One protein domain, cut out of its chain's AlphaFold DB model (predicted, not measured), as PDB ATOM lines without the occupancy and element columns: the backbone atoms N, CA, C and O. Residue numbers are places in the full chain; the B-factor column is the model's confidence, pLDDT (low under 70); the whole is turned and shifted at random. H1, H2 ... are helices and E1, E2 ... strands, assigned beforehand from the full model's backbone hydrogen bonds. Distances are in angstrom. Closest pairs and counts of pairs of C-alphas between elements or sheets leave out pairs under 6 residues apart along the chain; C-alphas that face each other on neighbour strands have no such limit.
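AT A GLANCE: This is residues 2 to 85 of the 238 residues of an uncharacterized protein of Gongylonema pulchrum (UniProt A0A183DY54). With little regular structure, this is a small three-stranded sheet, E2 - E1 - E3, amid long loops, with one short helix, H1, set off beyond the end of E3. Loop residues 17 to 26 and residues 73 to 78 stick out. The 84 printed residues hold, in order, E1, E2, E3 and H1; the sheet is antiparallel and the class mixed, with 28 residues in named elements. The whole is loose, radius of gyration of the C-alphas 15.1 A, spanning 42 by 32 by 23 A.

HOW THE PARTS SIT: E1, residues 7 to 13, is the inner strand. E2, residues 30 to 33, forms a hairpin with it, antiparallel at 153 degrees; N 33 and O 9, 2.7 A apart, are within hydrogen-bond range. E3, residues 55 to 61, is E1's other antiparallel neighbour, at 165 degrees, with N 10 and O 58 at 2.8 A. H1, residues 67 to 76, is not on the sheet; its O i to N i+4 pairs are each within range.

IN THESE COORDINATES: E1 runs 20.3 A from C-alpha 7 at (145.476, 155.165, 118.654), E2 10.3 A, E3 19.6 A, and H1 14.3 A to C-alpha 76 at (141.208, 160.387, 139.051).

THE WHOLE: The C-alphas farthest apart, of Asp 21 and Asp 75, are 44.9 A apart. The printed part has no cut. Links E1 to E2 and E2 to E3 are long. Residues 2, 15 to 29, 43 to 44 and 78 to 79 have pLDDT under 70.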
ATOM      1  N   ALA A   2     136.627 149.088 118.160       63.03
ATOM      2  CA  ALA A   2     137.972 149.507 118.557       63.03
ATOM      3  C   ALA A   2     138.536 150.515 117.538       63.03
ATOM      4  O   ALA A   2     138.683 150.195 116.362       63.03
ATOM      5  N   GLU A   3     138.845 151.738 117.973       74.94
ATOM      6  CA  GLU A   3     139.327 152.834 117.115       74.94
ATOM      7  C   GLU A   3     140.837 152.720 116.818       74.94
ATOM      8  O   GLU A   3     141.636 153.617 117.086       74.94
ATOM      9  N   CYS A   4     141.242 151.584 116.251       80.06
ATOM     10  CA  CYS A   4     142.641 151.204 116.010       80.06
ATOM     11  C   CYS A   4     143.391 152.070 114.993       80.06
ATOM     12  O   CYS A   4     144.603 151.908 114.819       80.06
ATOM     13  N   GLU A   5     142.679 152.936 114.277       82.12
ATOM     14  CA  GLU A   5     143.264 153.924 113.373       82.12
ATOM     15  C   GLU A   5     143.632 155.230 114.072       82.12
ATOM     16  O   GLU A   5     144.451 155.977 113.540       82.12
ATOM     17  N   ARG A   6     143.025 155.512 115.232       81.56
ATOM     18  CA  ARG A   6     143.248 156.746 115.991       81.56
ATOM     19  C   ARG A   6     144.388 156.591 116.975       81.56
ATOM     20  O   ARG A   6     145.268 157.440 116.999       81.56
ATOM     21  N   ALA A   7     144.400 155.495 117.731       85.31
ATOM     22  CA  ALA A   7     145.476 155.165 118.654       85.31
ATOM     23  C   ALA A   7     145.761 153.662 118.630       85.31
ATOM     24  O   ALA A   7     144.851 152.832 118.720       85.31
ATOM     25  N   SER A   8     147.036 153.304 118.507       88.56
ATOM     26  CA  SER A   8     147.475 151.912 118.519       88.56
ATOM     27  C   SER A   8     148.885 151.753 119.072       88.56
ATOM     28  O   SER A   8     149.748 152.603 118.877       88.56
ATOM     29  N   LEU A   9     149.104 150.641 119.756       88.75
ATOM     30  CA  LEU A   9     150.383 150.207 120.284       88.75
ATOM     31  C   LEU A   9     150.872 149.028 119.449       88.75
ATOM     32  O   LEU A   9     150.152 148.051 119.281       88.75
ATOM     33  N   TYR A  10     152.092 149.103 118.946       88.56
ATOM     34  CA  TYR A  10     152.745 148.003 118.258       88.56
ATOM     35  C   TYR A  10     153.854 147.442 119.142       88.56
ATOM     36  O   TYR A  10     154.654 148.211 119.674       88.56
ATOM     37  N   VAL A  11     153.913 146.122 119.259       87.38
ATOM     38  CA  VAL A  11     155.016 145.383 119.882       87.38
ATOM     39  C   VAL A  11     155.686 144.580 118.780       87.38
ATOM     40  O   VAL A  11     155.003 143.858 118.063       87.38
ATOM     41  N   ILE A  12     156.990 144.766 118.595       85.25
ATOM     42  CA  ILE A  12     157.775 144.165 117.514       85.25
ATOM     43  C   ILE A  12     158.944 143.404 118.139       85.25
ATOM     44  O   ILE A  12     159.677 143.981 118.941       85.25
ATOM     45  N   ASP A  13     159.135 142.145 117.758       82.25
ATOM     46  CA  ASP A  13     160.262 141.316 118.196       82.25
ATOM     47  C   ASP A  13     161.521 141.611 117.369       82.25
ATOM     48  O   ASP A  13     161.495 141.661 116.135       82.25
ATOM     49  N   GLY A  14     162.629 141.856 118.069       75.06
ATOM     50  CA  GLY A  14     163.954 142.051 117.502       75.06
ATOM     51  C   GLY A  14     164.331 143.494 117.141       75.06
ATOM     52  O   GLY A  14     163.941 144.482 117.770       75.06
ATOM     53  N   TYR A  15     165.195 143.609 116.129       62.16
ATOM     54  CA  TYR A  15     165.802 144.856 115.662       62.16
ATOM     55  C   TYR A  15     165.155 145.263 114.337       62.16
ATOM     56  O   TYR A  15     165.698 144.992 113.267       62.16
ATOM     57  N   ARG A  16     163.989 145.914 114.362       57.22
ATOM     58  CA  ARG A  16     163.477 146.517 113.126       57.22
ATOM     59  C   ARG A  16     164.321 147.742 112.770       57.22
ATOM     60  O   ARG A  16     164.275 148.751 113.470       57.22
ATOM     61  N   TYR A  17     165.061 147.661 111.667       49.09
ATOM     62  CA  TYR A  17     165.501 148.844 110.929       49.09
ATOM     63  C   TYR A  17     164.280 149.399 110.182       49.09
ATOM     64  O   TYR A  17     163.622 148.663 109.447       49.09
ATOM     65  N   GLU A  18     163.951 150.679 110.372       46.22
ATOM     66  CA  GLU A  18     163.021 151.383 109.482       46.22
ATOM     67  C   GLU A  18     163.697 151.516 108.105       46.22
ATOM     68  O   GLU A  18     164.362 152.507 107.818       46.22
ATOM     69  N   SER A  19     163.590 150.489 107.256       41.12
ATOM     70  CA  SER A  19     163.830 150.660 105.825       41.12
ATOM     71  C   SER A  19     162.537 151.199 105.194       41.12
ATOM     72  O   SER A  19     161.467 150.630 105.429       41.12
ATOM     73  N   PRO A  20     162.584 152.293 104.412       45.25
ATOM     74  CA  PRO A  20     161.377 152.925 103.873       45.25
ATOM     75  C   PRO A  20     160.609 152.085 102.839       45.25
ATOM     76  O   PRO A  20     159.564 152.535 102.387       45.25
ATOM     77  N   ASP A  21     161.110 150.909 102.442       40.81
ATOM     78  CA  ASP A  21     160.784 150.356 101.120       40.81
ATOM     79  C   ASP A  21     160.390 148.874 101.068       40.81
ATOM     80  O   ASP A  21     160.312 148.289  99.991       40.81
ATOM     81  N   LEU A  22     160.099 148.223 102.199       45.16
ATOM     82  CA  LEU A  22     159.623 146.838 102.160       45.16
ATOM     83  C   LEU A  22     158.349 146.648 102.977       45.16
ATOM     84  O   LEU A  22     158.352 146.368 104.174       45.16
ATOM     85  N   MET A  23     157.244 146.706 102.237       43.97
ATOM     86  CA  MET A  23     155.943 146.101 102.518       43.97
ATOM     87  C   MET A  23     156.055 144.567 102.633       43.97
ATOM     88  O   MET A  23     155.362 143.822 101.945       43.97
ATOM     89  N   ARG A  24     156.947 144.061 103.489       43.69
ATOM     90  CA  ARG A  24     156.916 142.672 103.947       43.69
ATOM     91  C   ARG A  24     156.421 142.667 105.378       43.69
ATOM     92  O   ARG A  24     157.126 142.957 106.341       43.69
ATOM     93  N   LYS A  25     155.119 142.436 105.455       46.50
ATOM     94  CA  LYS A  25     154.353 142.176 106.658       46.50
ATOM     95  C   LYS A  25     154.775 140.785 107.148       46.50
ATOM     96  O   LYS A  25     154.122 139.801 106.830       46.50
ATOM     97  N   ASP A  26     155.903 140.693 107.849       50.03
ATOM     98  CA  ASP A  26     156.184 139.515 108.674       50.03
ATOM     99  C   ASP A  26     155.213 139.558 109.856       50.03
ATOM    100  O   ASP A  26     155.531 140.062 110.935       50.03
ATOM    101  N   GLU A  27     153.985 139.087 109.611       53.28
ATOM    102  CA  GLU A  27     152.869 139.060 110.566       53.28
ATOM    103  C   GLU A  27     153.201 138.285 111.852       53.28
ATOM    104  O   GLU A  27     152.533 138.478 112.860       53.28
ATOM    105  N   GLY A  28     154.258 137.465 111.852       57.62
ATOM    106  CA  GLY A  28     154.726 136.734 113.032       57.62
ATOM    107  C   GLY A  28     155.620 137.529 113.992       57.62
ATOM    108  O   GLY A  28     155.843 137.069 115.101       57.62
ATOM    109  N   SER A  29     156.135 138.700 113.593       68.25
ATOM    110  CA  SER A  29     157.115 139.474 114.387       68.25
ATOM    111  C   SER A  29     156.539 140.730 115.040       68.25
ATOM    112  O   SER A  29     157.252 141.438 115.748       68.25
ATOM    113  N   GLN A  30     155.273 141.057 114.770       79.31
ATOM    114  CA  GLN A  30     154.660 142.304 115.208       79.31
ATOM    115  C   GLN A  30     153.199 142.096 115.602       79.31
ATOM    116  O   GLN A  30     152.391 141.629 114.804       79.31
ATOM    117  N   VAL A  31     152.836 142.556 116.797       85.69
ATOM    118  CA  VAL A  31     151.459 142.562 117.301       85.69
ATOM    119  C   VAL A  31     150.973 143.996 117.487       85.69
ATOM    120  O   VAL A  31     151.750 144.889 117.830       85.69
ATOM    121  N   LYS A  32     149.682 144.232 117.224       88.25
ATOM    122  CA  LYS A  32     149.023 145.540 117.334       88.25
ATOM    123  C   LYS A  32     147.904 145.493 118.377       88.25
ATOM    124  O   LYS A  32     146.970 144.708 118.242       88.25
ATOM    125  N   PHE A  33     147.947 146.409 119.339       88.06
ATOM    126  CA  PHE A  33     146.920 146.636 120.352       88.06
ATOM    127  C   PHE A  33     146.247 148.009 120.166       88.06
ATOM    128  O   PHE A  33     146.874 148.972 119.727       88.06
ATOM    129  N   CYS A  34     144.954 148.113 120.461       89.06
ATOM    130  CA  CYS A  34     144.112 149.294 120.286       89.06
ATOM    131  C   CYS A  34     142.788 149.157 121.053       89.06
ATOM    132  O   CYS A  34     142.267 148.065 121.254       89.06
ATOM    133  N   GLY A  35     142.187 150.292 121.410       84.06
ATOM    134  CA  GLY A  35     140.886 150.312 122.079       84.06
ATOM    135  C   GLY A  35     140.941 149.908 123.556       84.06
ATOM    136  O   GLY A  35     141.966 150.044 124.216       84.06
ATOM    137  N   SER A  36     139.795 149.475 124.088       80.12
ATOM    138  CA  SER A  36     139.632 149.115 125.499       80.12
ATOM    139  C   SER A  36     140.171 147.717 125.803       80.12
ATOM    140  O   SER A  36     140.083 146.817 124.968       80.12
ATOM    141  N   GLN A  37     140.618 147.512 127.046       75.81
ATOM    142  CA  GLN A  37     140.996 146.201 127.578       75.81
ATOM    143  C   GLN A  37     139.872 145.157 127.419       75.81
ATOM    144  O   GLN A  37     140.164 143.976 127.246       75.81
ATOM    145  N   LEU A  38     138.603 145.590 127.414       79.56
ATOM    146  CA  LEU A  38     137.430 144.728 127.212       79.56
ATOM    147  C   LEU A  38     137.410 144.002 125.860       79.56
ATOM    148  O   LEU A  38     136.707 143.006 125.726       79.56
ATOM    149  N   TYR A  39     138.158 144.485 124.863       81.19
ATOM    150  CA  TYR A  39     138.267 143.808 123.568       81.19
ATOM    151  C   TYR A  39     139.171 142.571 123.607       81.19
ATOM    152  O   TYR A  39     139.127 141.764 122.687       81.19
ATOM    153  N   TYR A  40     139.966 142.409 124.663       80.00
ATOM    154  CA  TYR A  40     140.915 141.313 124.822       80.00
ATOM    155  C   TYR A  40     140.388 140.356 125.887       80.00
ATOM    156  O   TYR A  40     140.797 140.405 127.046       80.00
ATOM    157  N   THR A  41     139.403 139.544 125.519       71.44
ATOM    158  CA  THR A  41     138.746 138.615 126.449       71.44
ATOM    159  C   THR A  41     139.535 137.326 126.644       71.44
ATOM    160  O   THR A  41     139.420 136.719 127.704       71.44
ATOM    161  N   GLU A  42     140.346 136.914 125.664       70.38
ATOM    162  CA  GLU A  42     141.178 135.715 125.788       70.38
ATOM    163  C   GLU A  42     142.445 135.964 126.588       70.38
ATOM    164  O   GLU A  42     143.139 136.981 126.469       70.38
ATOM    165  N   GLU A  43     142.787 134.949 127.364       55.94
ATOM    166  CA  GLU A  43     144.076 134.832 128.004       55.94
ATOM    167  C   GLU A  43     145.156 134.609 126.933       55.94
ATOM    168  O   GLU A  43     145.075 133.679 126.138       55.94
ATOM    169  N   GLY A  44     146.133 135.516 126.854       65.38
ATOM    170  CA  GLY A  44     147.112 135.553 125.760       65.38
ATOM    171  C   GLY A  44     146.925 136.737 124.811       65.38
ATOM    172  O   GLY A  44     147.904 137.278 124.313       65.38
ATOM    173  N   MET A  45     145.698 137.242 124.643       72.56
ATOM    174  CA  MET A  45     145.423 138.399 123.774       72.56
ATOM    175  C   MET A  45     145.940 139.734 124.323       72.56
ATOM    176  O   MET A  45     145.949 140.723 123.596       72.56
ATOM    177  N   LYS A  46     146.340 139.785 125.599       76.44
ATOM    178  CA  LYS A  46     146.931 140.968 126.258       76.44
ATOM    179  C   LYS A  46     148.445 140.857 126.449       76.44
ATOM    180  O   LYS A  46     149.055 141.780 126.981       76.44
ATOM    181  N   SER A  47     149.039 139.729 126.075       77.00
ATOM    182  CA  SER A  47     150.440 139.413 126.345       77.00
ATOM    183  C   SER A  47     151.162 139.080 125.051       77.00
ATOM    184  O   SER A  47     150.597 138.457 124.158       77.00
ATOM    185  N   TYR A  48     152.429 139.461 124.967       81.62
ATOM    186  CA  TYR A  48     153.303 139.089 123.867       81.62
ATOM    187  C   TYR A  48     154.547 138.426 124.445       81.62
ATOM    188  O   TYR A  48     155.211 139.032 125.284       81.62
ATOM    189  N   MET A  49     154.841 137.199 124.012       78.00
ATOM    190  CA  MET A  49     156.083 136.519 124.360       78.00
ATOM    191  C   MET A  49     157.081 136.718 123.228       78.00
ATOM    192  O   MET A  49     156.833 136.300 122.099       78.00
ATOM    193  N   SER A  50     158.185 137.385 123.541       78.81
ATOM    194  CA  SER A  50     159.288 137.574 122.608       78.81
ATOM    195  C   SER A  50     160.087 136.285 122.483       78.81
ATOM    196  O   SER A  50     160.360 135.639 123.488       78.81
ATOM    197  N   THR A  51     160.511 135.944 121.270       76.56
ATOM    198  CA  THR A  51     161.534 134.908 121.053       76.56
ATOM    199  C   THR A  51     162.944 135.490 121.131       76.56
ATOM    200  O   THR A  51     163.905 134.768 121.392       76.56
ATOM    201  N   GLY A  52     163.081 136.801 120.911       73.00
ATOM    202  CA  GLY A  52     164.331 137.530 121.067       73.00
ATOM    203  C   GLY A  52     164.477 138.193 122.436       73.00
ATOM    204  O   GLY A  52     163.502 138.482 123.126       73.00
ATOM    205  N   ASN A  53     165.709 138.564 122.775       74.62
ATOM    206  CA  ASN A  53     166.041 139.367 123.956       74.62
ATOM    207  C   ASN A  53     165.811 140.881 123.759       74.62
ATOM    208  O   ASN A  53     166.335 141.705 124.510       74.62
ATOM    209  N   ARG A  54     165.087 141.276 122.705       78.38
ATOM    210  CA  ARG A  54     164.821 142.676 122.375       78.38
ATOM    211  C   ARG A  54     163.417 142.842 121.824       78.38
ATOM    212  O   ARG A  54     163.040 142.177 120.870       78.38
ATOM    213  N   LEU A  55     162.709 143.829 122.366       84.38
ATOM    214  CA  LEU A  55     161.406 144.276 121.894       84.38
ATOM    215  C   LEU A  55     161.459 145.754 121.504       84.38
ATOM    216  O   LEU A  55     162.106 146.565 122.169       84.38
ATOM    217  N   ILE A  56     160.737 146.118 120.448       85.50
ATOM    218  CA  ILE A  56     160.466 147.507 120.076       85.50
ATOM    219  C   ILE A  56     158.983 147.776 120.302       85.50
ATOM    220  O   ILE A  56     158.119 147.140 119.701       85.50
ATOM    221  N   VAL A  57     158.695 148.765 121.147       88.25
ATOM    222  CA  VAL A  57     157.336 149.233 121.416       88.25
ATOM    223  C   VAL A  57     157.123 150.565 120.705       88.25
ATOM    224  O   VAL A  57     157.835 151.534 120.965       88.25
ATOM    225  N   LYS A  58     156.135 150.629 119.808       87.44
ATOM    226  CA  LYS A  58     155.782 151.841 119.055       87.44
ATOM    227  C   LYS A  58     154.338 152.226 119.341       87.44
ATOM    228  O   LYS A  58     153.413 151.544 118.910       87.44
ATOM    229  N   PHE A  59     154.136 153.337 120.040       88.31
ATOM    230  CA  PHE A  59     152.814 153.931 120.215       88.31
ATOM    231  C   PHE A  59     152.551 154.949 119.102       88.31
ATOM    232  O   PHE A  59     153.348 155.858 118.880       88.31
ATOM    233  N   VAL A  60     151.445 154.778 118.380       86.75
ATOM    234  CA  VAL A  60     151.020 155.645 117.277       86.75
ATOM    235  C   VAL A  60     149.659 156.223 117.621       86.75
ATOM    236  O   VAL A  60     148.693 155.474 117.766       86.75
ATOM    237  N   THR A  61     149.580 157.548 117.698       86.38
ATOM    238  CA  THR A  61     148.325 158.284 117.869       86.38
ATOM    239  C   THR A  61     148.193 159.359 116.795       86.38
ATOM    240  O   THR A  61     149.185 159.989 116.429       86.38
ATOM    241  N   LYS A  62     146.983 159.545 116.265       82.50
ATOM    242  CA  LYS A  62     146.638 160.642 115.345       82.50
ATOM    243  C   LYS A  62     146.131 161.869 116.094       82.50
ATOM    244  O   LYS A  62     146.412 162.989 115.682       82.50
ATOM    245  N   ASP A  63     145.427 161.637 117.198       76.75
ATOM    246  CA  ASP A  63     144.752 162.681 117.961       76.75
ATOM    247  C   ASP A  63     145.425 162.880 119.321       76.75
ATOM    248  O   ASP A  63     145.951 161.939 119.928       76.75
ATOM    249  N   SER A  64     145.393 164.116 119.815       73.19
ATOM    250  CA  SER A  64     145.731 164.432 121.201       73.19
ATOM    251  C   SER A  64     144.560 164.091 122.138       73.19
ATOM    252  O   SER A  64     143.409 164.010 121.695       73.19
ATOM    253  N   PRO A  65     144.817 163.885 123.445       72.00
ATOM    254  CA  PRO A  65     143.748 163.671 124.415       72.00
ATOM    255  C   PRO A  65     142.774 164.853 124.409       72.00
ATOM    256  O   PRO A  65     143.194 166.010 124.464       72.00
ATOM    257  N   SER A  66     141.468 164.583 124.368       76.12
ATOM    258  CA  SER A  66     140.465 165.647 124.479       76.12
ATOM    259  C   SER A  66     140.540 166.334 125.855       76.12
ATOM    260  O   SER A  66     140.839 165.650 126.837       76.12
ATOM    261  N   PRO A  67     140.166 167.621 125.985       80.56
ATOM    262  CA  PRO A  67     140.209 168.340 127.265       80.56
ATOM    263  C   PRO A  67     139.448 167.653 128.411       80.56
ATOM    264  O   PRO A  67     139.896 167.674 129.551       80.56
ATOM    265  N   SER A  68     138.330 166.981 128.118       79.12
ATOM    266  CA  SER A  68     137.553 166.217 129.108       79.12
ATOM    267  C   SER A  68     138.283 164.974 129.627       79.12
ATOM    268  O   SER A  68     138.159 164.626 130.798       79.12
ATOM    269  N   LEU A  69     139.069 164.315 128.771       73.94
ATOM    270  CA  LEU A  69     139.930 163.195 129.157       73.94
ATOM    271  C   LEU A  69     141.092 163.688 130.019       73.94
ATOM    272  O   LEU A  69     141.432 163.037 131.000       73.94
ATOM    273  N   LEU A  70     141.664 164.850 129.689       78.81
ATOM    274  CA  LEU A  70     142.725 165.454 130.490       78.81
ATOM    275  C   LEU A  70     142.229 165.814 131.899       78.81
ATOM    276  O   LEU A  70     142.843 165.403 132.874       78.81
ATOM    277  N   ALA A  71     141.065 166.462 132.007       82.94
ATOM    278  CA  ALA A  71     140.452 166.780 133.297       82.94
ATOM    279  C   ALA A  71     140.152 165.518 134.128       82.94
ATOM    280  O   ALA A  71     140.384 165.487 135.331       82.94
ATOM    281  N   LYS A  72     139.686 164.440 133.481       80.62
ATOM    282  CA  LYS A  72     139.455 163.153 134.151       80.62
ATOM    283  C   LYS A  72     140.754 162.516 134.654       80.62
ATOM    284  O   LYS A  72     140.766 161.921 135.727       80.62
ATOM    285  N   TYR A  73     141.838 162.627 133.888       79.12
ATOM    286  CA  TYR A  73     143.159 162.172 134.318       79.12
ATOM    287  C   TYR A  73     143.662 162.963 135.531       79.12
ATOM    288  O   TYR A  73     144.182 162.361 136.467       79.12
ATOM    289  N   GLU A  74     143.481 164.285 135.531       81.75
ATOM    290  CA  GLU A  74     143.876 165.162 136.639       81.75
ATOM    291  C   GLU A  74     143.087 164.876 137.927       81.75
ATOM    292  O   GLU A  74     143.668 164.918 139.008       81.75
ATOM    293  N   ASP A  75     141.798 164.537 137.815       84.50
ATOM    294  CA  ASP A  75     140.923 164.237 138.958       84.50
ATOM    295  C   ASP A  75     141.116 162.810 139.507       84.50
ATOM    296  O   ASP A  75     141.289 162.604 140.707       84.50
ATOM    297  N   GLU A  76     141.134 161.796 138.633       81.75
ATOM    298  CA  GLU A  76     141.208 160.387 139.051       81.75
ATOM    299  C   GLU A  76     142.648 159.873 139.216       81.75
ATOM    300  O   GLU A  76     142.859 158.793 139.775       81.75
ATOM    301  N   GLY A  77     143.642 160.586 138.673       72.75
ATOM    302  CA  GLY A  77     145.044 160.154 138.621       72.75
ATOM    303  C   GLY A  77     145.279 158.888 137.787       72.75
ATOM    304  O   GLY A  77     146.336 158.262 137.888       72.75
ATOM    305  N   LYS A  78     144.292 158.457 136.991       68.56
ATOM    306  CA  LYS A  78     144.332 157.192 136.242       68.56
ATOM    307  C   LYS A  78     144.756 157.421 134.794       68.56
ATOM    308  O   LYS A  78     143.989 158.032 134.048       68.56
ATOM    309  N   PRO A  79     145.922 156.906 134.359       65.81
ATOM    310  CA  PRO A  79     146.442 157.142 133.016       65.81
ATOM    311  C   PRO A  79     145.495 156.632 131.931       65.81
ATOM    312  O   PRO A  79     144.966 155.523 132.007       65.81
ATOM    313  N   ILE A  80     145.314 157.452 130.895       73.38
ATOM    314  CA  ILE A  80     144.501 157.134 129.721       73.38
ATOM    315  C   ILE A  80     145.449 156.650 128.629       73.38
ATOM    316  O   ILE A  80     146.192 157.440 128.046       73.38
ATOM    317  N   GLY A  81     145.449 155.345 128.369       77.50
ATOM    318  CA  GLY A  81     146.329 154.739 127.376       77.50
ATOM    319  C   GLY A  81     146.695 153.304 127.726       77.50
ATOM    320  O   GLY A  81     145.905 152.575 128.318       77.50
ATOM    321  N   PHE A  82     147.906 152.906 127.345       78.38
ATOM    322  CA  PHE A  82     148.437 151.572 127.605       78.38
ATOM    323  C   PHE A  82     149.366 151.596 128.816       78.38
ATOM    324  O   PHE A  82     150.270 152.427 128.893       78.38
ATOM    325  N   ARG A  83     149.181 150.645 129.732       79.75
ATOM    326  CA  ARG A  83     150.172 150.302 130.753       79.75
ATOM    327  C   ARG A  83     150.865 149.026 130.303       79.75
ATOM    328  O   ARG A  83     150.208 148.003 130.146       79.75
ATOM    329  N   LEU A  84     152.174 149.101 130.086       77.88
ATOM    330  CA  LEU A  84     152.979 147.933 129.761       77.88
ATOM    331  C   LEU A  84     153.628 147.407 131.036       77.88
ATOM    332  O   LEU A  84     154.185 148.174 131.821       77.88
ATOM    333  N   VAL A  85     153.553 146.095 131.213       77.69
ATOM    334  CA  VAL A  85     154.303 145.345 132.217       77.69
ATOM    335  C   VAL A  85     155.084 144.296 131.443       77.69
ATOM    336  O   VAL A  85     154.524 143.645 130.563       77.69
TER     337      VAL A  85